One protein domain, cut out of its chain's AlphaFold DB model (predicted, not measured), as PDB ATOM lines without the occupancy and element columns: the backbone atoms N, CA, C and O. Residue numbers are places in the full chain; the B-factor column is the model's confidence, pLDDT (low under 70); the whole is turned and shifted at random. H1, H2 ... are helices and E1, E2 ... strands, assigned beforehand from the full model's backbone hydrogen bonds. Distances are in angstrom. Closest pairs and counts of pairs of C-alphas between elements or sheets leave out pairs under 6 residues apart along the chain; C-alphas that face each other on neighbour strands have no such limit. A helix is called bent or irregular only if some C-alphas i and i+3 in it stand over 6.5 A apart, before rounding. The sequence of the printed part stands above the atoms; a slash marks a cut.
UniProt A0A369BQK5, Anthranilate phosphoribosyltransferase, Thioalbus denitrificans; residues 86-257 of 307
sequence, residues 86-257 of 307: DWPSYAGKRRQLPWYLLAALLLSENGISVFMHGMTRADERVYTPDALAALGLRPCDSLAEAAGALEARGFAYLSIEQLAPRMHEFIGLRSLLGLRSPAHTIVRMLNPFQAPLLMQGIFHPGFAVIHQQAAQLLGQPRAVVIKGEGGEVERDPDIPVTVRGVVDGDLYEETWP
ATOM      1  N   ASP A  86     180.908 224.302 187.601       98.75
ATOM      2  CA  ASP A  86     181.274 223.465 186.455       98.75
ATOM      3  C   ASP A  86     182.360 224.183 185.646       98.75
ATOM      4  O   ASP A  86     182.173 225.309 185.167       98.75
ATOM      5  N   TRP A  87     183.524 223.545 185.525       98.50
ATOM      6  CA  TRP A  87     184.720 224.128 184.922       98.50
ATOM      7  C   TRP A  87     185.291 223.237 183.798       98.50
ATOM      8  O   TRP A  87     186.273 222.507 183.981       98.50
ATOM      9  N   PRO A  88     184.710 223.328 182.588       97.69
ATOM     10  CA  PRO A  88     185.235 222.742 181.359       97.69
ATOM     11  C   PRO A  88     186.706 223.084 181.061       97.69
ATOM     12  O   PRO A  88     187.085 224.257 181.010       97.69
ATOM     13  N   SER A  89     187.511 222.070 180.733       96.62
ATOM     14  CA  SER A  89     188.935 222.194 180.391       96.62
ATOM     15  C   SER A  89     189.317 221.353 179.162       96.62
ATOM     16  O   SER A  89     189.633 220.164 179.242       96.62
ATOM     17  N   TYR A  90     189.256 221.963 177.977       95.38
ATOM     18  CA  TYR A  90     189.374 221.251 176.689       95.38
ATOM     19  C   TYR A  90     190.480 221.776 175.773       95.38
ATOM     20  O   TYR A  90     190.687 221.232 174.687       95.38
ATOM     21  N   ALA A  91     191.151 222.868 176.137       93.25
ATOM     22  CA  ALA A  91     192.107 223.510 175.244       93.25
ATOM     23  C   ALA A  91     193.535 222.977 175.415       93.25
ATOM     24  O   ALA A  91     194.277 222.956 174.431       93.25
ATOM     25  N   GLY A  92     193.918 222.574 176.628       92.69
ATOM     26  CA  GLY A  92     195.283 222.264 177.036       92.69
ATOM     27  C   GLY A  92     196.209 223.484 176.969       92.69
ATOM     28  O   GLY A  92     195.922 224.491 176.317       92.69
ATOM     29  N   LYS A  93     197.389 223.392 177.574       93.06
ATOM     30  CA  LYS A  93     198.379 224.474 177.606       93.06
ATOM     31  C   LYS A  93     199.592 224.138 176.740       93.06
ATOM     32  O   LYS A  93     200.040 222.997 176.678       93.06
ATOM     33  N   ARG A  94     200.126 225.143 176.034       89.44
ATOM     34  CA  ARG A  94     201.346 225.010 175.200       89.44
ATOM     35  C   ARG A  94     202.564 225.725 175.763       89.44
ATOM     36  O   ARG A  94     203.685 225.374 175.414       89.44
ATOM     37  N   ARG A  95     202.340 226.808 176.507       84.88
ATOM     38  CA  ARG A  95     203.392 227.748 176.913       84.88
ATOM     39  C   ARG A  95     203.578 227.765 178.421       84.88
ATOM     40  O   ARG A  95     204.709 227.704 178.879       84.88
ATOM     41  N   GLN A  96     202.478 227.838 179.158       87.44
ATOM     42  CA  GLN A  96     202.457 227.824 180.618       87.44
ATOM     43  C   GLN A  96     201.947 226.479 181.140       87.44
ATOM     44  O   GLN A  96     201.415 225.678 180.372       87.44
ATOM     45  N   LEU A  97     202.123 226.233 182.436       91.75
ATOM     46  CA  LEU A  97     201.463 225.125 183.121       91.75
ATOM     47  C   LEU A  97     199.980 225.475 183.356       91.75
ATOM     48  O   LEU A  97     199.623 226.652 183.282       91.75
ATOM     49  N   PRO A  98     199.093 224.486 183.559       93.38
ATOM     50  CA  PRO A  98     197.669 224.723 183.810       93.38
ATOM     51  C   PRO A  98     197.437 225.251 185.234       93.38
ATOM     52  O   PRO A  98     196.962 224.535 186.111       93.38
ATOM     53  N   TRP A  99     197.794 226.513 185.473       92.88
ATOM     54  CA  TRP A  99     197.713 227.152 186.787       92.88
ATOM     55  C   TRP A  99     196.279 227.303 187.291       92.88
ATOM     56  O   TRP A  99     196.059 227.279 188.500       92.88
ATOM     57  N   TYR A 100     195.298 227.368 186.386       95.38
ATOM     58  CA  TYR A 100     193.876 227.325 186.734       95.38
ATOM     59  C   TYR A 100     193.489 226.114 187.604       95.38
ATOM     60  O   TYR A 100     192.540 226.206 188.378       95.38
ATOM     61  N   LEU A 101     194.230 224.998 187.531       97.06
ATOM     62  CA  LEU A 101     193.984 223.835 188.386       97.06
ATOM     63  C   LEU A 101     194.250 224.150 189.864       97.06
ATOM     64  O   LEU A 101     193.503 223.701 190.725       97.06
ATOM     65  N   LEU A 102     195.266 224.964 190.165       96.44
ATOM     66  CA  LEU A 102     195.546 225.386 191.540       96.44
ATOM     67  C   LEU A 102     194.413 226.258 192.091       96.44
ATOM     68  O   LEU A 102     194.046 226.116 193.251       96.44
ATOM     69  N   ALA A 103     193.817 227.113 191.253       96.38
ATOM     70  CA  ALA A 103     192.650 227.901 191.640       96.38
ATOM     71  C   ALA A 103     191.426 227.010 191.918       96.38
ATOM     72  O   ALA A 103     190.741 227.215 192.915       96.38
ATOM     73  N   ALA A 104     191.177 225.999 191.079       97.81
ATOM     74  CA  ALA A 104     190.093 225.038 191.292       97.81
ATOM     75  C   ALA A 104     190.257 224.245 192.602       97.81
ATOM     76  O   ALA A 104     189.292 224.073 193.344       97.81
ATOM     77  N   LEU A 105     191.479 223.803 192.913       97.75
ATOM     78  CA  LEU A 105     191.773 223.097 194.162       97.75
ATOM     79  C   LEU A 105     191.650 224.017 195.381       97.75
ATOM     80  O   LEU A 105     191.022 223.628 196.361       97.75
ATOM     81  N   LEU A 106     192.148 225.255 195.299       97.88
ATOM     82  CA  LEU A 106     192.013 226.238 196.375       97.88
ATOM     83  C   LEU A 106     190.540 226.563 196.680       97.88
ATOM     84  O   LEU A 106     190.168 226.700 197.843       97.88
ATOM     85  N   LEU A 107     189.687 226.663 195.655       98.06
ATOM     86  CA  LEU A 107     188.237 226.812 195.837       98.06
ATOM     87  C   LEU A 107     187.646 225.620 196.607       98.06
ATOM     88  O   LEU A 107     186.916 225.821 197.577       98.06
ATOM     89  N   SER A 108     188.023 224.397 196.221       97.75
ATOM     90  CA  SER A 108     187.594 223.163 196.888       97.75
ATOM     91  C   SER A 108     188.028 223.098 198.353       97.75
ATOM     92  O   SER A 108     187.224 222.755 199.216       97.75
ATOM     93  N   GLU A 109     189.269 223.489 198.654       97.00
ATOM     94  CA  GLU A 109     189.794 223.580 200.026       97.00
ATOM     95  C   GLU A 109     189.019 224.587 200.892       97.00
ATOM     96  O   GLU A 109     188.985 224.460 202.113       97.00
ATOM     97  N   ASN A 110     188.353 225.560 200.264       97.94
ATOM     98  CA  ASN A 110     187.524 226.568 200.924       97.94
ATOM     99  C   ASN A 110     186.015 226.267 200.816       97.94
ATOM    100  O   ASN A 110     185.186 227.163 200.967       97.94
ATOM    101  N   GLY A 111     185.641 225.006 200.564       97.50
ATOM    102  CA  GLY A 111     184.251 224.538 200.607       97.50
ATOM    103  C   GLY A 111     183.411 224.847 199.362       97.50
ATOM    104  O   GLY A 111     182.205 224.597 199.368       97.50
ATOM    105  N   ILE A 112     184.023 225.363 198.293       98.56
ATOM    106  CA  ILE A 112     183.368 225.560 196.996       98.56
ATOM    107  C   ILE A 112     183.595 224.313 196.149       98.56
ATOM    108  O   ILE A 112     184.713 224.051 195.713       98.56
ATOM    109  N   SER A 113     182.544 223.537 195.895       98.62
ATOM    110  CA  SER A 113     182.681 222.295 195.137       98.62
ATOM    111  C   SER A 113     182.878 222.571 193.644       98.62
ATOM    112  O   SER A 113     182.054 223.231 193.008       98.62
ATOM    113  N   VAL A 114     183.963 222.039 193.080       98.81
ATOM    114  CA  VAL A 114     184.358 222.242 191.684       98.81
ATOM    115  C   VAL A 114     184.363 220.914 190.941       98.81
ATOM    116  O   VAL A 114     185.159 220.015 191.225       98.81
ATOM    117  N   PHE A 115     183.514 220.813 189.925       98.81
ATOM    118  CA  PHE A 115     183.581 219.742 188.946       98.81
ATOM    119  C   PHE A 115     184.298 220.233 187.693       98.81
ATOM    120  O   PHE A 115     183.899 221.209 187.064       98.81
ATOM    121  N   MET A 116     185.364 219.537 187.315       98.75
ATOM    122  CA  MET A 116     186.074 219.774 186.068       98.75
ATOM    123  C   MET A 116     185.826 218.625 185.099       98.75
ATOM    124  O   MET A 116     185.750 217.460 185.484       98.75
ATOM    125  N   HIS A 117     185.780 218.926 183.808       98.50
ATOM    126  CA  HIS A 117     185.744 217.880 182.794       98.50
ATOM    127  C   HIS A 117     186.429 218.321 181.507       98.50
ATOM    128  O   HIS A 117     186.482 219.511 181.195       98.50
ATOM    129  N   GLY A 118     186.996 217.379 180.752       97.38
ATOM    130  CA  GLY A 118     187.924 217.772 179.698       97.38
ATOM    131  C   GLY A 118     188.544 216.666 178.859       97.38
ATOM    132  O   GLY A 118     188.086 215.530 178.843       97.38
ATOM    133  N   MET A 119     189.613 217.009 178.141       94.44
ATOM    134  CA  MET A 119     190.380 216.050 177.334       94.44
ATOM    135  C   MET A 119     191.413 215.294 178.181       94.44
ATOM    136  O   MET A 119     192.121 215.919 178.970       94.44
ATOM    137  N   THR A 120     191.582 213.989 177.930       89.19
ATOM    138  CA  THR A 120     192.673 213.182 178.510       89.19
ATOM    139  C   THR A 120     194.030 213.628 177.961       89.19
ATOM    140  O   THR A 120     194.847 214.194 178.680       89.19
ATOM    141  N   ARG A 121     194.253 213.433 176.655       84.50
ATOM    142  CA  ARG A 121     195.371 214.001 175.891       84.50
ATOM    143  C   ARG A 121     195.055 213.926 174.402       84.50
ATOM    144  O   ARG A 121     194.665 212.869 173.924       84.50
ATOM    145  N   ALA A 122     195.250 215.015 173.660       79.06
ATOM    146  CA  ALA A 122     194.937 215.051 172.222       79.06
ATOM    147  C   ALA A 122     196.121 215.423 171.316       79.06
ATOM    148  O   ALA A 122     196.112 215.126 170.126       79.06
ATOM    149  N   ASP A 123     197.127 216.111 171.853       86.50
ATOM    150  CA  ASP A 123     198.313 216.576 171.131       86.50
ATOM    151  C   ASP A 123     199.471 216.825 172.118       86.50
ATOM    152  O   ASP A 123     199.387 216.448 173.284       86.50
ATOM    153  N   GLU A 124     200.557 217.467 171.669       88.50
ATOM    154  CA  GLU A 124     201.731 217.796 172.504       88.50
ATOM    155  C   GLU A 124     201.469 218.885 173.576       88.50
ATOM    156  O   GLU A 124     202.414 219.452 174.129       88.50
ATOM    157  N   ARG A 125     200.209 219.242 173.847       91.88
ATOM    158  CA  ARG A 125     199.842 220.136 174.954       91.88
ATOM    159  C   ARG A 125     199.885 219.404 176.292       91.88
ATOM    160  O   ARG A 125     199.745 218.190 176.346       91.88
ATOM    161  N   VAL A 126     200.007 220.185 177.362       93.00
ATOM    162  CA  VAL A 126     199.780 219.736 178.740       93.00
ATOM    163  C   VAL A 126     198.296 219.911 179.060       93.00
ATOM    164  O   VAL A 126     197.794 221.037 179.019       93.00
ATOM    165  N   TYR A 127     197.590 218.823 179.344       95.44
ATOM    166  CA  TYR A 127     196.174 218.831 179.726       95.44
ATOM    167  C   TYR A 127     196.011 218.709 181.246       95.44
ATOM    168  O   TYR A 127     196.968 218.440 181.972       95.44
ATOM    169  N   THR A 128     194.794 218.934 181.751       96.44
ATOM    170  CA  THR A 128     194.507 218.856 183.194       96.44
ATOM    171  C   THR A 128     194.915 217.512 183.809       96.44
ATOM    172  O   THR A 128     195.539 217.550 184.865       96.44
ATOM    173  N   PRO A 129     194.688 216.342 183.172       96.06
ATOM    174  CA  PRO A 129     195.128 215.058 183.727       96.06
ATOM    175  C   PRO A 129     196.641 214.932 183.906       96.06
ATOM    176  O   PRO A 129     197.080 214.365 184.903       96.06
ATOM    177  N   ASP A 130     197.438 215.513 183.000       94.06
ATOM    178  CA  ASP A 130     198.900 215.524 183.131       94.06
ATOM    179  C   ASP A 130     199.334 216.276 184.404       94.06
ATOM    180  O   ASP A 130     200.267 215.868 185.095       94.06
ATOM    181  N   ALA A 131     198.646 217.375 184.732       94.25
ATOM    182  CA  ALA A 131     198.918 218.162 185.930       94.25
ATOM    183  C   ALA A 131     198.330 217.545 187.206       94.25
ATOM    184  O   ALA A 131     198.978 217.610 188.247       94.25
ATOM    185  N   LEU A 132     197.160 216.900 187.127       96.31
ATOM    186  CA  LEU A 132     196.587 216.142 188.244       96.31
ATOM    187  C   LEU A 132     197.562 215.068 188.728       96.31
ATOM    188  O   LEU A 132     197.825 214.995 189.923       96.31
ATOM    189  N   ALA A 133     198.176 214.318 187.808       94.00
ATOM    190  CA  ALA A 133     199.149 213.285 188.157       94.00
ATOM    191  C   ALA A 133     200.374 213.846 188.903       94.00
ATOM    192  O   ALA A 133     200.869 213.224 189.842       94.00
ATOM    193  N   ALA A 134     200.853 215.038 188.527       91.38
ATOM    194  CA  ALA A 134     201.949 215.716 189.225       91.38
ATOM    195  C   ALA A 134     201.556 216.200 190.635       91.38
ATOM    196  O   ALA A 134     202.418 216.348 191.498       91.38
ATOM    197  N   LEU A 135     200.259 216.416 190.861       93.81
ATOM    198  CA  LEU A 135     199.642 216.721 192.151       93.81
ATOM    199  C   LEU A 135     199.067 215.460 192.818       93.81
ATOM    200  O   LEU A 135     198.188 215.582 193.654       93.81
ATOM    201  N   GLY A 136     199.489 214.261 192.391       94.69
ATOM    202  CA  GLY A 136     199.048 212.955 192.902       94.69
ATOM    203  C   GLY A 136     197.532 212.726 192.958       94.69
ATOM    204  O   GLY A 136     197.055 211.858 193.684       94.69
ATOM    205  N   LEU A 137     196.776 213.457 192.142       95.56
ATOM    206  CA  LEU A 137     195.359 213.238 191.895       95.56
ATOM    207  C   LEU A 137     195.183 212.445 190.597       95.56
ATOM    208  O   LEU A 137     195.986 212.544 189.667       95.56
ATOM    209  N   ARG A 138     194.085 211.692 190.496       95.75
ATOM    210  CA  ARG A 138     193.703 210.994 189.261       95.75
ATOM    211  C   ARG A 138     192.321 211.429 188.764       95.75
ATOM    212  O   ARG A 138     191.464 211.752 189.594       95.75
ATOM    213  N   PRO A 139     192.091 211.425 187.438       97.75
ATOM    214  CA  PRO A 139     190.748 211.473 186.868       97.75
ATOM    215  C   PRO A 139     189.840 210.384 187.450       97.75
ATOM    216  O   PRO A 139     190.310 209.301 187.794       97.75
ATOM    217  N   CYS A 140     188.550 210.689 187.543       98.06
ATOM    218  CA  CYS A 140     187.501 209.704 187.784       98.06
ATOM    219  C   CYS A 140     187.205 208.944 186.484       98.06
ATOM    220  O   CYS A 140     187.387 209.484 185.390       98.06
ATOM    221  N   ASP A 141     186.684 207.731 186.611       96.88
ATOM    222  CA  ASP A 141     186.374 206.829 185.504       96.88
ATOM    223  C   ASP A 141     184.872 206.814 185.166       96.88
ATOM    224  O   ASP A 141     184.451 206.226 184.174       96.88
ATOM    225  N   SER A 142     184.030 207.477 185.969       97.00
ATOM    226  CA  SER A 142     182.590 207.608 185.713       97.00
ATOM    227  C   SER A 142     181.971 208.827 186.403       97.00
ATOM    228  O   SER A 142     182.550 209.397 187.329       97.00
ATOM    229  N   LEU A 143     180.748 209.195 186.002       97.12
ATOM    230  CA  LEU A 143     179.949 210.204 186.713       97.12
ATOM    231  C   LEU A 143     179.603 209.782 188.151       97.12
ATOM    232  O   LEU A 143     179.520 210.639 189.024       97.12
ATOM    233  N   ALA A 144     179.424 208.484 188.414       96.69
ATOM    234  CA  ALA A 144     179.146 207.982 189.760       96.69
ATOM    235  C   ALA A 144     180.366 208.135 190.683       96.69
ATOM    236  O   ALA A 144     180.237 208.604 191.811       96.69
ATOM    237  N   GLU A 145     181.560 207.808 190.187       97.31
ATOM    238  CA  GLU A 145     182.804 208.037 190.927       97.31
ATOM    239  C   GLU A 145     183.080 209.532 191.115       97.31
ATOM    240  O   GLU A 145     183.442 209.955 192.211       97.31
ATOM    241  N   ALA A 146     182.850 210.345 190.076       98.06
ATOM    242  CA  ALA A 146     182.969 211.793 190.184       98.06
ATOM    243  C   ALA A 146     182.025 212.354 191.255       98.06
ATOM    244  O   ALA A 146     182.446 213.204 192.036       98.06
ATOM    245  N   ALA A 147     180.793 211.844 191.350       98.06
ATOM    246  CA  ALA A 147     179.856 212.240 192.393       98.06
ATOM    247  C   ALA A 147     180.375 211.914 193.801       98.06
ATOM    248  O   ALA A 147     180.400 212.801 194.652       98.06
ATOM    249  N   GLY A 148     180.878 210.696 194.025       97.44
ATOM    250  CA  GLY A 148     181.485 210.326 195.307       97.44
ATOM    251  C   GLY A 148     182.722 211.167 195.651       97.44
ATOM    252  O   GLY A 148     182.899 211.579 196.795       97.44
ATOM    253  N   ALA A 149     183.559 211.489 194.660       97.50
ATOM    254  CA  ALA A 149     184.714 212.363 194.855       97.50
ATOM    255  C   ALA A 149     184.310 213.809 195.201       97.50
ATOM    256  O   ALA A 149     184.930 214.426 196.065       97.50
ATOM    257  N   LEU A 150     183.265 214.347 194.568       98.25
ATOM    258  CA  LEU A 150     182.740 215.676 194.891       98.25
ATOM    259  C   LEU A 150     182.214 215.731 196.330       98.25
ATOM    260  O   LEU A 150     182.531 216.677 197.045       98.25
ATOM    261  N   GLU A 151     181.492 214.704 196.784       97.00
ATOM    262  CA  GLU A 151     181.004 214.622 198.168       97.00
ATOM    263  C   GLU A 151     182.141 214.470 199.190       97.00
ATOM    264  O   GLU A 151     182.087 215.073 200.260       97.00
ATOM    265  N   ALA A 152     183.179 213.694 198.867       96.00
ATOM    266  CA  ALA A 152     184.262 213.397 199.802       96.00
ATOM    267  C   ALA A 152     185.285 214.536 199.955       96.00
ATOM    268  O   ALA A 152     185.805 214.748 201.048       96.00
ATOM    269  N   ARG A 153     185.621 215.236 198.864       95.00
ATOM    270  CA  ARG A 153     186.735 216.209 198.842       95.00
ATOM    271  C   ARG A 153     186.421 217.533 198.149       95.00
ATOM    272  O   ARG A 153     187.310 218.369 198.039       95.00
ATOM    273  N   GLY A 154     185.207 217.718 197.629       97.94
ATOM    274  CA  GLY A 154     184.794 218.937 196.928       97.94
ATOM    275  C   GLY A 154     185.285 219.058 195.481       97.94
ATOM    276  O   GLY A 154     184.791 219.923 194.763       97.94
ATOM    277  N   PHE A 155     186.178 218.180 195.013       98.62
ATOM    278  CA  PHE A 155     186.772 218.246 193.675       98.62
ATOM    279  C   PHE A 155     186.700 216.914 192.923       98.62
ATOM    280  O   PHE A 155     187.071 215.855 193.446       98.62
ATOM    281  N   ALA A 156     186.332 216.972 191.645       98.56
ATOM    282  CA  ALA A 156     186.478 215.851 190.723       98.56
ATOM    283  C   ALA A 156     186.832 216.315 189.310       98.56
ATOM    284  O   ALA A 156     186.435 217.394 188.872       98.56
ATOM    285  N   TYR A 157     187.546 215.453 188.585       98.69
ATOM    286  CA  TYR A 157     187.806 215.609 187.161       98.69
ATOM    287  C   TYR A 157     187.311 214.375 186.405       98.69
ATOM    288  O   TYR A 157     187.653 213.260 186.796       98.69
ATOM    289  N   LEU A 158     186.580 214.562 185.305       98.50
ATOM    290  CA  LEU A 158     186.135 213.476 184.423       98.50
ATOM    291  C   LEU A 158     186.508 213.762 182.962       98.50
ATOM    292  O   LEU A 158     186.280 214.861 182.452       98.50
ATOM    293  N   SER A 159     187.071 212.781 182.255       98.00
ATOM    294  CA  SER A 159     187.375 212.965 180.833       98.00
ATOM    295  C   SER A 159     186.107 212.933 179.973       98.00
ATOM    296  O   SER A 159     185.100 212.320 180.325       98.00
ATOM    297  N   ILE A 160     186.159 213.562 178.798       97.12
ATOM    298  CA  ILE A 160     185.062 213.553 177.823       97.12
ATOM    299  C   ILE A 160     184.760 212.151 177.290       97.12
ATOM    300  O   ILE A 160     183.619 211.875 176.936       97.12
ATOM    301  N   GLU A 161     185.757 211.264 177.280       96.12
ATOM    302  CA  GLU A 161     185.591 209.846 176.934       96.12
ATOM    303  C   GLU A 161     184.580 209.180 177.864       96.12
ATOM    304  O   GLU A 161     183.714 208.454 177.393       96.12
ATOM    305  N   GLN A 162     184.650 209.481 179.162       96.81
ATOM    306  CA  GLN A 162     183.736 208.929 180.162       96.81
ATOM    307  C   GLN A 162     182.445 209.749 180.294       96.81
ATOM    308  O   GLN A 162     181.379 209.198 180.558       96.81
ATOM    309  N   LEU A 163     182.515 211.070 180.096       97.19
ATOM    310  CA  LEU A 163     181.370 211.972 180.241       97.19
ATOM    311  C   LEU A 163     180.381 211.897 179.066       97.19
ATOM    312  O   LEU A 163     179.168 211.976 179.271       97.19
ATOM    313  N   ALA A 164     180.888 211.827 177.832       96.81
ATOM    314  CA  ALA A 164     180.088 211.760 176.612       96.81
ATOM    315  C   ALA A 164     180.901 211.105 175.466       96.81
ATOM    316  O   ALA A 164     181.418 211.817 174.597       96.81
ATOM    317  N   PRO A 165     180.981 209.757 175.419       95.06
ATOM    318  CA  PRO A 165     181.823 209.019 174.468       95.06
ATOM    319  C   PRO A 165     181.616 209.416 172.998       95.06
ATOM    320  O   PRO A 165     182.575 209.659 172.269       95.06
ATOM    321  N   ARG A 166     180.360 209.594 172.567       94.56
ATOM    322  CA  ARG A 166     180.036 210.045 171.200       94.56
ATOM    323  C   ARG A 166     180.604 211.429 170.880       94.56
ATOM    324  O   ARG A 166     181.097 211.671 169.783       94.56
ATOM    325  N   MET A 167     180.593 212.342 171.850       95.94
ATOM    326  CA  MET A 167     181.191 213.666 171.668       95.94
ATOM    327  C   MET A 167     182.714 213.587 171.583       95.94
ATOM    328  O   MET A 167     183.315 214.336 170.812       95.94
ATOM    329  N   HIS A 168     183.337 212.671 172.330       95.25
ATOM    330  CA  HIS A 168     184.760 212.380 172.183       95.25
ATOM    331  C   HIS A 168     185.091 211.884 170.765       95.25
ATOM    332  O   HIS A 168     186.000 212.432 170.136       95.25
ATOM    333  N   GLU A 169     184.313 210.945 170.214       93.31
ATOM    334  CA  GLU A 169     184.452 210.482 168.820       93.31
ATOM    335  C   GLU A 169     184.388 211.663 167.831       93.31
ATOM    336  O   GLU A 169     185.256 211.811 166.967       93.31
ATOM    337  N   PHE A 170     183.421 212.575 167.997       92.62
ATOM    338  CA  PHE A 170     183.262 213.743 167.118       92.62
ATOM    339  C   PHE A 170     184.384 214.775 167.236       92.62
ATOM    340  O   PHE A 170     184.683 215.478 166.265       92.62
ATOM    341  N   ILE A 171     185.010 214.892 168.406       92.56
ATOM    342  CA  ILE A 171     186.237 215.678 168.573       92.56
ATOM    343  C   ILE A 171     187.394 214.993 167.831       92.56
ATOM    344  O   ILE A 171     188.170 215.669 167.146       92.56
ATOM    345  N   GLY A 172     187.473 213.663 167.921       92.00
ATOM    346  CA  GLY A 172     188.462 212.820 167.248       92.00
ATOM    347  C   GLY A 172     188.421 212.911 165.721       92.00
ATOM    348  O   GLY A 172     189.477 212.874 165.092       92.00
ATOM    349  N   LEU A 173     187.248 213.167 165.123       92.12
ATOM    350  CA  LEU A 173     187.092 213.379 163.671       92.12
ATOM    351  C   LEU A 173     187.962 214.511 163.110       92.12
ATOM    352  O   LEU A 173     188.171 214.580 161.902       92.12
ATOM    353  N   ARG A 174     188.524 215.378 163.957       89.62
ATOM    354  CA  ARG A 174     189.505 216.379 163.537       89.62
ATOM    355  C   ARG A 174     190.719 215.774 162.828       89.62
ATOM    356  O   ARG A 174     191.246 216.422 161.926       89.62
ATOM    357  N   SER A 175     191.194 214.594 163.229       88.56
ATOM    358  CA  SER A 175     192.337 213.945 162.564       88.56
ATOM    359  C   SER A 175     191.995 213.497 161.141       88.56
ATOM    360  O   SER A 175     192.863 213.523 160.275       88.56
ATOM    361  N   LEU A 176     190.726 213.156 160.900       91.38
ATOM    362  CA  LEU A 176     190.204 212.727 159.607       91.38
ATOM    363  C   LEU A 176     189.828 213.915 158.708       91.38
ATOM    364  O   LEU A 176     190.214 213.963 157.547       91.38
ATOM    365  N   LEU A 177     189.080 214.885 159.244       90.44
ATOM    366  CA  LEU A 177     188.548 216.031 158.494       90.44
ATOM    367  C   LEU A 177     189.527 217.213 158.410       90.44
ATOM    368  O   LEU A 177     189.289 218.163 157.670       90.44
ATOM    369  N   GLY A 178     190.587 217.223 159.222       90.19
ATOM    370  CA  GLY A 178     191.548 218.329 159.318       90.19
ATOM    371  C   GLY A 178     191.013 219.595 160.005       90.19
ATOM    372  O   GLY A 178     191.757 220.560 160.195       90.19
ATOM    373  N   LEU A 179     189.743 219.610 160.421       88.94
ATOM    374  CA  LEU A 179     189.041 220.778 160.958       88.94
ATOM    375  C   LEU A 179     188.390 220.471 162.310       88.94
ATOM    376  O   LEU A 179     188.105 219.325 162.644       88.94
ATOM    377  N   ARG A 180     188.151 221.514 163.114       87.00
ATOM    378  CA  ARG A 180     187.342 221.380 164.334       87.00
ATOM    379  C   ARG A 180     185.864 221.347 163.972       87.00
ATOM    380  O   ARG A 180     185.430 222.136 163.140       87.00
ATOM    381  N   SER A 181     185.110 220.497 164.655       88.12
ATOM    382  CA  SER A 181     183.649 220.474 164.630       88.12
ATOM    383  C   SER A 181     183.053 221.361 165.740       88.12
ATOM    384  O   SER A 181     183.766 221.674 166.709       88.12
ATOM    385  N   PRO A 182     181.745 221.689 165.664       91.25
ATOM    386  CA  PRO A 182     181.003 222.356 166.744       91.25
ATOM    387  C   PRO A 182     181.051 221.617 168.089       91.25
ATOM    388  O   PRO A 182     180.748 222.198 169.129       91.25
ATOM    389  N   ALA A 183     181.485 220.348 168.102       93.44
ATOM    390  CA  ALA A 183     181.671 219.562 169.318       93.44
ATOM    391  C   ALA A 183     182.483 220.315 170.383       93.44
ATOM    392  O   ALA A 183     182.118 220.280 171.548       93.44
ATOM    393  N   HIS A 184     183.524 221.064 170.000       89.94
ATOM    394  CA  HIS A 184     184.366 221.807 170.951       89.94
ATOM    395  C   HIS A 184     183.635 222.960 171.660       89.94
ATOM    396  O   HIS A 184     184.029 223.335 172.765       89.94
ATOM    397  N   THR A 185     182.613 223.524 171.017       92.69
ATOM    398  CA  THR A 185     181.725 224.550 171.579       92.69
ATOM    399  C   THR A 185     180.727 223.880 172.528       92.69
ATOM    400  O   THR A 185     180.625 224.255 173.694       92.69
ATOM    401  N   ILE A 186     180.085 222.803 172.060       96.62
ATOM    402  CA  ILE A 186     179.052 222.040 172.782       96.62
ATOM    403  C   ILE A 186     179.587 221.452 174.094       96.62
ATOM    404  O   ILE A 186     178.973 221.609 175.148       96.62
ATOM    405  N   VAL A 187     180.749 220.792 174.062       96.88
ATOM    406  CA  VAL A 187     181.264 220.060 175.234       96.88
ATOM    407  C   VAL A 187     181.623 220.959 176.417       96.88
ATOM    408  O   VAL A 187     181.781 220.455 177.523       96.88
ATOM    409  N   ARG A 188     181.729 222.277 176.217       96.44
ATOM    410  CA  ARG A 188     181.977 223.274 177.275       96.44
ATOM    411  C   ARG A 188     180.700 223.749 177.969       96.44
ATOM    412  O   ARG A 188     180.743 224.721 178.715       96.44
ATOM    413  N   MET A 189     179.563 223.142 177.652       97.50
ATOM    414  CA  MET A 189     178.247 223.535 178.155       97.50
ATOM    415  C   MET A 189     177.491 222.363 178.773       97.50
ATOM    416  O   MET A 189     176.303 222.487 179.050       97.50
ATOM    417  N   LEU A 190     178.143 221.215 178.976       98.06
ATOM    418  CA  LEU A 190     177.453 219.997 179.397       98.06
ATOM    419  C   LEU A 190     176.915 220.097 180.823       98.06
ATOM    420  O   LEU A 190     175.747 219.772 180.998       98.06
ATOM    421  N   ASN A 191     177.695 220.604 181.787       98.25
ATOM    422  CA  ASN A 191     177.271 220.821 183.176       98.25
ATOM    423  C   ASN A 191     176.401 219.670 183.744       98.25
ATOM    424  O   ASN A 191     175.229 219.880 184.077       98.25
ATOM    425  N   PRO A 192     176.927 218.429 183.805       97.50
ATOM    426  CA  PRO A 192     176.132 217.236 184.117       97.50
ATOM    427  C   PRO A 192     175.558 217.241 185.541       97.50
ATOM    428  O   PRO A 192     174.542 216.599 185.794       97.50
ATOM    429  N   PHE A 193     176.193 217.966 186.465       97.94
ATOM    430  CA  PHE A 193     175.760 218.090 187.859       97.94
ATOM    431  C   PHE A 193     174.965 219.367 188.143       97.94
ATOM    432  O   PHE A 193     174.689 219.658 189.302       97.94
ATOM    433  N   GLN A 194     174.571 220.111 187.103       97.38
ATOM    434  CA  GLN A 194     173.717 221.298 187.224       97.38
ATOM    435  C   GLN A 194     174.296 222.368 188.163       97.38
ATOM    436  O   GLN A 194     173.561 223.041 188.884       97.38
ATOM    437  N   ALA A 195     175.618 222.546 188.139       98.62
ATOM    438  CA  ALA A 195     176.279 223.590 188.901       98.62
ATOM    439  C   ALA A 195     175.683 224.964 188.537       98.62
ATOM    440  O   ALA A 195     175.463 225.242 187.347       98.62
ATOM    441  N   PRO A 196     175.431 225.844 189.520       98.44
ATOM    442  CA  PRO A 196     174.847 227.154 189.264       98.44
ATOM    443  C   PRO A 196     175.791 228.053 188.458       98.44
ATOM    444  O   PRO A 196     175.308 228.852 187.656       98.44
ATOM    445  N   LEU A 197     177.112 227.903 188.623       98.69
ATOM    446  CA  LEU A 197     178.124 228.625 187.859       98.69
ATOM    447  C   LEU A 197     178.800 227.723 186.817       98.69
ATOM    448  O   LEU A 197     179.446 226.740 187.164       98.69
ATOM    449  N   LEU A 198     178.717 228.122 185.548       98.56
ATOM    450  CA  LEU A 198     179.464 227.537 184.434       98.56
ATOM    451  C   LEU A 198     180.610 228.468 184.011       98.56
ATOM    452  O   LEU A 198     180.373 229.604 183.598       98.56
ATOM    453  N   MET A 199     181.851 227.988 184.058       97.81
ATOM    454  CA  MET A 199     183.028 228.760 183.642       97.81
ATOM    455  C   MET A 199     183.545 228.317 182.268       97.81
ATOM    456  O   MET A 199     183.850 227.151 182.047       97.81
ATOM    457  N   GLN A 200     183.691 229.250 181.326       95.94
ATOM    458  CA  GLN A 200     183.983 228.933 179.927       95.94
ATOM    459  C   GLN A 200     185.184 229.705 179.383       95.94
ATOM    460  O   GLN A 200     185.191 230.931 179.275       95.94
ATOM    461  N   GLY A 201     186.213 228.950 179.002       94.31
ATOM    462  CA  GLY A 201     187.385 229.459 178.302       94.31
ATOM    463  C   GLY A 201     187.177 229.364 176.796       94.31
ATOM    464  O   GLY A 201     186.828 228.298 176.283       94.31
ATOM    465  N   ILE A 202     187.408 230.463 176.082       91.88
ATOM    466  CA  ILE A 202     187.355 230.501 174.615       91.88
ATOM    467  C   ILE A 202     188.698 230.931 174.027       91.88
ATOM    468  O   ILE A 202     189.486 231.641 174.647       91.88
ATOM    469  N   PHE A 203     188.956 230.533 172.782       84.19
ATOM    470  CA  PHE A 203     190.192 230.903 172.088       84.19
ATOM    471  C   PHE A 203     190.078 232.220 171.300       84.19
ATOM    472  O   PHE A 203     191.063 232.945 171.145       84.19
ATOM    473  N   HIS A 204     188.882 232.542 170.797       81.69
ATOM    474  CA  HIS A 204     188.636 233.715 169.960       81.69
ATOM    475  C   HIS A 204     187.431 234.509 170.487       81.69
ATOM    476  O   HIS A 204     186.396 233.887 170.718       81.69
ATOM    477  N   PRO A 205     187.522 235.849 170.636       78.44
ATOM    478  CA  PRO A 205     186.441 236.678 171.181       78.44
ATOM    479  C   PRO A 205     185.079 236.499 170.502       78.44
ATOM    480  O   PRO A 205     184.058 236.588 171.171       78.44
ATOM    481  N   GLY A 206     185.056 236.192 169.200       79.62
ATOM    482  CA  GLY A 206     183.812 235.952 168.454       79.62
ATOM    483  C   GLY A 206     182.938 234.825 169.024       79.62
ATOM    484  O   GLY A 206     181.719 234.907 168.947       79.62
ATOM    485  N   PHE A 207     183.531 233.823 169.686       83.25
ATOM    486  CA  PHE A 207     182.763 232.751 170.336       83.25
ATOM    487  C   PHE A 207     182.110 233.190 171.653       83.25
ATOM    488  O   PHE A 207     181.216 232.503 172.139       83.25
ATOM    489  N   ALA A 208     182.525 234.319 172.236       89.06
ATOM    490  CA  ALA A 208     182.038 234.747 173.544       89.06
ATOM    491  C   ALA A 208     180.525 234.987 173.535       89.06
ATOM    492  O   ALA A 208     179.829 234.561 174.450       89.06
ATOM    493  N   VAL A 209     180.027 235.614 172.465       94.12
ATOM    494  CA  VAL A 209     178.601 235.908 172.276       94.12
ATOM    495  C   VAL A 209     177.796 234.621 172.110       94.12
ATOM    496  O   VAL A 209     176.765 234.466 172.756       94.12
ATOM    497  N   ILE A 210     178.293 233.668 171.310       95.06
ATOM    498  CA  ILE A 210     177.624 232.375 171.090       95.06
ATOM    499  C   ILE A 210     177.495 231.611 172.410       95.06
ATOM    500  O   ILE A 210     176.407 231.148 172.738       95.06
ATOM    501  N   HIS A 211     178.577 231.514 173.188       95.81
ATOM    502  CA  HIS A 211     178.567 230.847 174.493       95.81
ATOM    503  C   HIS A 211     177.622 231.537 175.488       95.81
ATOM    504  O   HIS A 211     176.817 230.868 176.129       95.81
ATOM    505  N   GLN A 212     177.684 232.869 175.576       96.69
ATOM    506  CA  GLN A 212     176.830 233.672 176.451       96.69
ATOM    507  C   GLN A 212     175.339 233.484 176.131       96.69
ATOM    508  O   GLN A 212     174.546 233.156 177.011       96.69
ATOM    509  N   GLN A 213     174.955 233.660 174.867       97.62
ATOM    510  CA  GLN A 213     173.561 233.538 174.438       97.62
ATOM    511  C   GLN A 213     173.067 232.092 174.526       97.62
ATOM    512  O   GLN A 213     171.932 231.853 174.926       97.62
ATOM    513  N   ALA A 214     173.911 231.105 174.211       98.06
ATOM    514  CA  ALA A 214     173.544 229.706 174.393       98.06
ATOM    515  C   ALA A 214     173.333 229.377 175.879       98.06
ATOM    516  O   ALA A 214     172.417 228.628 176.203       98.06
ATOM    517  N   ALA A 215     174.130 229.948 176.792       98.12
ATOM    518  CA  ALA A 215     173.954 229.753 178.231       98.12
ATOM    519  C   ALA A 215     172.608 230.318 178.711       98.12
ATOM    520  O   ALA A 215     171.903 229.644 179.462       98.12
ATOM    521  N   GLN A 216     172.214 231.491 178.203       98.38
ATOM    522  CA  GLN A 216     170.890 232.076 178.438       98.38
ATOM    523  C   GLN A 216     169.763 231.159 177.935       98.38
ATOM    524  O   GLN A 216     168.850 230.834 178.687       98.38
ATOM    525  N   LEU A 217     169.852 230.678 176.688       98.50
ATOM    526  CA  LEU A 217     168.861 229.771 176.087       98.50
ATOM    527  C   LEU A 217     168.769 228.410 176.795       98.50
ATOM    528  O   LEU A 217     167.734 227.745 176.744       98.50
ATOM    529  N   LEU A 218     169.856 227.977 177.437       98.38
ATOM    530  CA  LEU A 218     169.914 226.764 178.253       98.38
ATOM    531  C   LEU A 218     169.406 226.975 179.686       98.38
ATOM    532  O   LEU A 218     169.358 226.001 180.437       98.38
ATOM    533  N   GLY A 219     169.062 228.208 180.072       98.19
ATOM    534  CA  GLY A 219     168.645 228.545 181.432       98.19
ATOM    535  C   GLY A 219     169.753 228.353 182.470       98.19
ATOM    536  O   GLY A 219     169.460 228.047 183.622       98.19
ATOM    537  N   GLN A 220     171.026 228.473 182.075       98.50
ATOM    538  CA  GLN A 220     172.144 228.407 183.017       98.50
ATOM    539  C   GLN A 220     172.050 229.605 183.981       98.50
ATOM    540  O   GLN A 220     172.077 230.734 183.492       98.50
ATOM    541  N   PRO A 221     171.983 229.410 185.315       98.25
ATOM    542  CA  PRO A 221     171.795 230.522 186.248       98.25
ATOM    543  C   PRO A 221     172.923 231.545 186.169       98.25
ATOM    544  O   PRO A 221     172.688 232.743 186.062       98.25
ATOM    545  N   ARG A 222     174.171 231.067 186.194       98.56
ATOM    546  CA  ARG A 222     175.356 231.908 186.067       98.56
ATOM    547  C   ARG A 222     176.335 231.295 185.091       98.56
ATOM    548  O   ARG A 222     176.666 230.113 185.184       98.56
ATOM    549  N   ALA A 223     176.821 232.104 184.162       98.12
ATOM    550  CA  ALA A 223     177.860 231.705 183.226       98.12
ATOM    551  C   ALA A 223     178.892 232.816 183.096       98.12
ATOM    552  O   ALA A 223     178.524 233.982 183.007       98.12
ATOM    553  N   VAL A 224     180.166 232.442 183.043       97.56
ATOM    554  CA  VAL A 224     181.289 233.355 182.817       97.56
ATOM    555  C   VAL A 224     182.049 232.869 181.596       97.56
ATOM    556  O   VAL A 224     182.499 231.727 181.553       97.56
ATOM    557  N   VAL A 225     182.232 233.741 180.615       97.38
ATOM    558  CA  VAL A 225     182.937 233.467 179.367       97.38
ATOM    559  C   VAL A 225     184.089 234.448 179.223       97.38
ATOM    560  O   VAL A 225     183.885 235.660 179.134       97.38
ATOM    561  N   ILE A 226     185.309 233.917 179.159       96.31
ATOM    562  CA  ILE A 226     186.521 234.717 178.973       96.31
ATOM    563  C   ILE A 226     187.401 234.147 177.870       96.31
ATOM    564  O   ILE A 226     187.550 232.932 177.710       96.31
ATOM    565  N   LYS A 227     188.074 235.038 177.140       94.81
ATOM    566  CA  LYS A 227     189.222 234.650 176.318       94.81
ATOM    567  C   LYS A 227     190.440 234.458 177.220       94.81
ATOM    568  O   LYS A 227     191.269 235.359 177.343       94.81
ATOM    569  N   GLY A 228     190.533 233.302 177.866       92.62
ATOM    570  CA  GLY A 228     191.665 233.005 178.735       92.62
ATOM    571  C   GLY A 228     192.893 232.471 177.993       92.62
ATOM    572  O   GLY A 228     192.883 232.193 176.787       92.62
ATOM    573  N   GLU A 229     193.999 232.366 178.725       91.50
ATOM    574  CA  GLU A 229     195.280 231.893 178.224       91.50
ATOM    575  C   GLU A 229     195.130 230.478 177.667       91.50
ATOM    576  O   GLU A 229     194.581 229.573 178.298       91.50
ATOM    577  N   GLY A 230     195.594 230.294 176.431       89.25
ATOM    578  CA  GLY A 230     195.586 228.983 175.791       89.25
ATOM    579  C   GLY A 230     194.199 228.487 175.375       89.25
ATOM    580  O   GLY A 230     194.146 227.465 174.689       89.25
ATOM    581  N   GLY A 231     193.127 229.229 175.687       92.44
ATOM    582  CA  GLY A 231     191.728 228.824 175.522       92.44
ATOM    583  C   GLY A 231     191.109 228.173 176.765       92.44
ATOM    584  O   GLY A 231     190.012 227.627 176.659       92.44
ATOM    585  N   GLU A 232     191.799 228.200 177.908       94.94
ATOM    586  CA  GLU A 232     191.254 227.779 179.205       94.94
ATOM    587  C   GLU A 232     190.677 228.965 179.973       94.94
ATOM    588  O   GLU A 232     190.908 230.112 179.600       94.94
ATOM    589  N   VAL A 233     189.933 228.711 181.050       95.12
ATOM    590  CA  VAL A 233     189.468 229.765 181.970       95.12
ATOM    591  C   VAL A 233     190.633 230.209 182.865       95.12
ATOM    592  O   VAL A 233     190.633 230.043 184.075       95.12
ATOM    593  N   GLU A 234     191.688 230.736 182.262       94.31
ATOM    594  CA  GLU A 234     192.838 231.269 182.982       94.31
ATOM    595  C   GLU A 234     193.081 232.684 182.500       94.31
ATOM    596  O   GLU A 234     193.329 232.920 181.318       94.31
ATOM    597  N   ARG A 235     192.977 233.652 183.398       91.56
ATOM    598  CA  ARG A 235     193.202 235.041 183.038       91.56
ATOM    599  C   ARG A 235     194.704 235.326 182.961       91.56
ATOM    600  O   ARG A 235     195.443 234.979 183.874       91.56
ATOM    601  N   ASP A 236     195.131 236.025 181.911       89.88
ATOM    602  CA  ASP A 236     196.455 236.655 181.878       89.88
ATOM    603  C   ASP A 236     196.441 237.876 182.829       89.88
ATOM    604  O   ASP A 236     195.647 238.801 182.611       89.88
ATOM    605  N   PRO A 237     197.243 237.869 183.912       90.81
ATOM    606  CA  PRO A 237     197.180 238.903 184.942       90.81
ATOM    607  C   PRO A 237     197.664 240.271 184.444       90.81
ATOM    608  O   PRO A 237     197.303 241.282 185.044       90.81
ATOM    609  N   ASP A 238     198.412 240.320 183.338       90.00
ATOM    610  CA  ASP A 238     199.056 241.539 182.838       90.00
ATOM    611  C   ASP A 238     198.191 242.330 181.854       90.00
ATOM    612  O   ASP A 238     198.594 243.395 181.380       90.00
ATOM    613  N   ILE A 239     197.016 241.808 181.492       90.62
ATOM    614  CA  ILE A 239     196.115 242.460 180.542       90.62
ATOM    615  C   ILE A 239     194.675 242.511 181.062       90.62
ATOM    616  O   ILE A 239     194.222 241.614 181.788       90.62
ATOM    617  N   PRO A 240     193.908 243.552 180.688       93.38
ATOM    618  CA  PRO A 240     192.467 243.549 180.885       93.38
ATOM    619  C   PRO A 240     191.819 242.348 180.190       93.38
ATOM    620  O   PRO A 240     192.270 241.920 179.123       93.38
ATOM    621  N   VAL A 241     190.752 241.817 180.781       94.38
ATOM    622  CA  VAL A 241     189.948 240.754 180.169       94.38
ATOM    623  C   VAL A 241     188.507 241.220 180.036       94.38
ATOM    624  O   VAL A 241     187.902 241.673 181.004       94.38
ATOM    625  N   THR A 242     187.963 241.115 178.827       95.50
ATOM    626  CA  THR A 242     186.522 241.248 178.605       95.50
ATOM    627  C   THR A 242     185.849 239.969 179.066       95.50
ATOM    628  O   THR A 242     186.194 238.876 178.600       95.50
ATOM    629  N   VAL A 243     184.896 240.118 179.972       96.50
ATOM    630  CA  VAL A 243     184.078 239.042 180.512       96.50
ATOM    631  C   VAL A 243     182.673 239.215 179.982       96.50
ATOM    632  O   VAL A 243     182.089 240.291 180.071       96.50
ATOM    633  N   ARG A 244     182.138 238.145 179.403       97.44
ATOM    634  CA  ARG A 244     180.725 238.047 179.049       97.44
ATOM    635  C   ARG A 244     180.095 236.964 179.887       97.44
ATOM    636  O   ARG A 244     180.762 235.989 180.217       97.44
ATOM    637  N   GLY A 245     178.818 237.087 180.179       96.69
ATOM    638  CA  GLY A 245     178.161 236.061 180.960       96.69
ATOM    639  C   GLY A 245     176.664 236.217 181.043       96.69
ATOM    640  O   GLY A 245     176.069 237.063 180.373       96.69
ATOM    641  N   VAL A 246     176.072 235.370 181.868       97.94
ATOM    642  CA  VAL A 246     174.666 235.472 182.233       97.94
ATOM    643  C   VAL A 246     174.545 235.441 183.748       97.94
ATOM    644  O   VAL A 246     175.323 234.738 184.399       97.94
ATOM    645  N   VAL A 247     173.599 236.201 184.289       98.12
ATOM    646  CA  VAL A 247     173.165 236.121 185.686       98.12
ATOM    647  C   VAL A 247     171.646 236.114 185.689       98.12
ATOM    648  O   VAL A 247     171.028 237.080 185.264       98.12
ATOM    649  N   ASP A 248     171.056 235.000 186.112       94.88
ATOM    650  CA  ASP A 248     169.613 234.817 186.293       94.88
ATOM    651  C   ASP A 248     168.781 235.212 185.052       94.88
ATOM    652  O   ASP A 248     167.672 235.726 185.145       94.88
ATOM    653  N   GLY A 249     169.329 234.927 183.864       95.19
ATOM    654  CA  GLY A 249     168.719 235.220 182.563       95.19
ATOM    655  C   GLY A 249     169.200 236.515 181.904       95.19
ATOM    656  O   GLY A 249     169.056 236.645 180.686       95.19
ATOM    657  N   ASP A 250     169.846 237.418 182.641       97.69
ATOM    658  CA  ASP A 250     170.348 238.687 182.112       97.69
ATOM    659  C   ASP A 250     171.769 238.551 181.561       97.69
ATOM    660  O   ASP A 250     172.691 238.084 182.235       97.69
ATOM    661  N   LEU A 251     171.955 238.973 180.308       98.00
ATOM    662  CA  LEU A 251     173.270 239.013 179.673       98.00
ATOM    663  C   LEU A 251     174.062 240.214 180.194       98.00
ATOM    664  O   LEU A 251     173.577 241.341 180.143       98.00
ATOM    665  N   TYR A 252     175.313 239.994 180.596       97.56
ATOM    666  CA  TYR A 252     176.216 241.078 180.981       97.56
ATOM    667  C   TYR A 252     177.534 241.038 180.206       97.56
ATOM    668  O   TYR A 252     177.995 239.992 179.736       97.56
ATOM    669  N   GLU A 253     178.157 242.203 180.080       97.44
ATOM    670  CA  GLU A 253     179.508 242.364 179.565       97.44
ATOM    671  C   GLU A 253     180.242 243.375 180.437       97.44
ATOM    672  O   GLU A 253     179.741 244.466 180.695       97.44
ATOM    673  N   GLU A 254     181.440 243.016 180.875       96.38
ATOM    674  CA  GLU A 254     182.290 243.890 181.669       96.38
ATOM    675  C   GLU A 254     183.763 243.702 181.306       96.38
ATOM    676  O   GLU A 254     184.159 242.744 180.640       96.38
ATOM    677  N   THR A 255     184.597 244.643 181.734       96.31
ATOM    678  CA  THR A 255     186.048 244.538 181.582       96.31
ATOM    679  C   THR A 255     186.685 244.481 182.954       96.31
ATOM    680  O   THR A 255     186.618 245.445 183.713       96.31
ATOM    681  N   TRP A 256     187.354 243.373 183.262       94.56
ATOM    682  CA  TRP A 256     188.161 243.293 184.470       94.56
ATOM    683  C   TRP A 256     189.535 243.924 184.207       94.56
ATOM    684  O   TRP A 256     190.212 243.537 183.244       94.56
ATOM    685  N   PRO A 257     189.995 244.869 185.048       94.19
ATOM    686  CA  PRO A 257     191.286 245.544 184.887       94.19
ATOM    687  C   PRO A 257     192.434 244.576 185.152       94.19
ATOM    688  O   PRO A 257     192.239 243.606 185.888       94.19
TER     689      PRO A 257
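AT A GLANCE: This is residues 86 to 257 of the 307 residues of the protein "Anthranilate phosphoribosyltransferase" of Thioalbus denitrificans (UniProt A0A369BQK5). Two sheets stand edge to edge, strand E1 of the one beside strand E4 of the other, nearly making one twisted wall of seven strands; helices H1 and H3 cover opposite faces of the three-stranded sheet, and H8 covers one face of the four-stranded sheet. The short helices H4 to H7 run out from the end of E3, with H6 at the far end, and come back with H7 to where the two sheets meet. The printed part has 172 residues with eight named helices and seven named strands, along the chain E1 H1 E2 H2 H3 E3 H4 H5 H6 H7 E4 H8 E5 E6 E7, of the mixed class. The sheet E1 E2 E3 is parallel and the sheet E4 E5 E6 E7 is mixed, each in that order. The whole is compact and rounded, with a radius of gyration of the C-alphas of 15.3 A and spans of 43 by 37 by 33 A.

HOW THE PARTS SIT: E1, residues 86 to 89, is parallel to its neighbour E2, residues 114 to 118, with N 87 and O 115 2.8 A apart. E2 is parallel to E3, residues 155 to 159, with N 116 and O 156 2.9 A apart. H1, residues 100 to 109, lies over E2 at a height over the sheet of 8.7 A. H3, residues 143 to 153, lies over E3 on the opposite face at 5.9 A; helices on both faces make three layers. E1, H1 and E2 form a strand-helix-strand unit, two parallel neighbour strands with a helix between, and its crossover is right-handed; E2, H2, H3 and E3 form another. H2, residues 128 to 134, only grazes this sheet and is close to H1 but not clearly touching, with the C-alphas of Leu 101 and Thr 128 closest at 7.2 A. H4, residues 160 to 163, only grazes the same sheet and touches H5, residues 165 to 172, only at the corner; the closest C-alphas are those of Glu 161 and His 168, 5.4 A apart. H6, residues 174 to 177, and H5 meet only through their link. H5 touches H7, residues 183 to 189, at a steep tilt of 47 degrees, opposite ways; the closest C-alphas are those of Ile 171 and Ala 183, 6.0 A apart. H7 only grazes both sheets. E4, residues 197 to 201, has 10 pairs of C-alphas within 8 A of E1, the closest being Asp 86 and Leu 198 at 4.9 A. E4 is parallel to E5, residues 222 to 226, with N 200 and O 224 2.8 A apart. H8, residues 206 to 217, lies over E5 and E6 at a height over the sheet of 8.2 A and makes two layers with it; E4, H8 and E5 form a unit with a right-handed crossover. E5, E6, residues 241 to 247, and E7, residues 250 to 256, form a meander, each strand the antiparallel neighbour of the one before. Both pairs are hairpins: N 225 and O 244 are 2.7 A apart, and N 243 and O 254 are 2.8 A apart. Every O i to N i+4 pair is within hydrogen-bond range in H1, H3 and H5; the figures are 2 of 3 in H2, 7 of 8 in H8, and 1 of 3 in H7, which has 3 of 4 O i to N i+3 pairs within range, while H4 and H6 are too short for an O i to N i+4 pair.

IN THESE COORDINATES: E1 begins at C-alpha 86, (181.274, 223.465, 186.455). H1 measures 14.4 A from first to last C-alpha, H3 15.1 A and H8 17.9 A. H8 is neither bent nor irregular, but only just: C-alphas 206 and 209 are 6.5 A apart. E6 measures 18.3 A and E7 18.5 A, ending at C-alpha 256, (188.161, 243.293, 184.470).

THE WHOLE: The two C-alphas farthest apart, those of Asn 110 and Leu 177, are 43.7 A apart. The printed part has no cut. The link from E5 to E6, residues 227 to 240, is long. The mean pLDDT of the printed part is 94.7, and no printed residue is under 70.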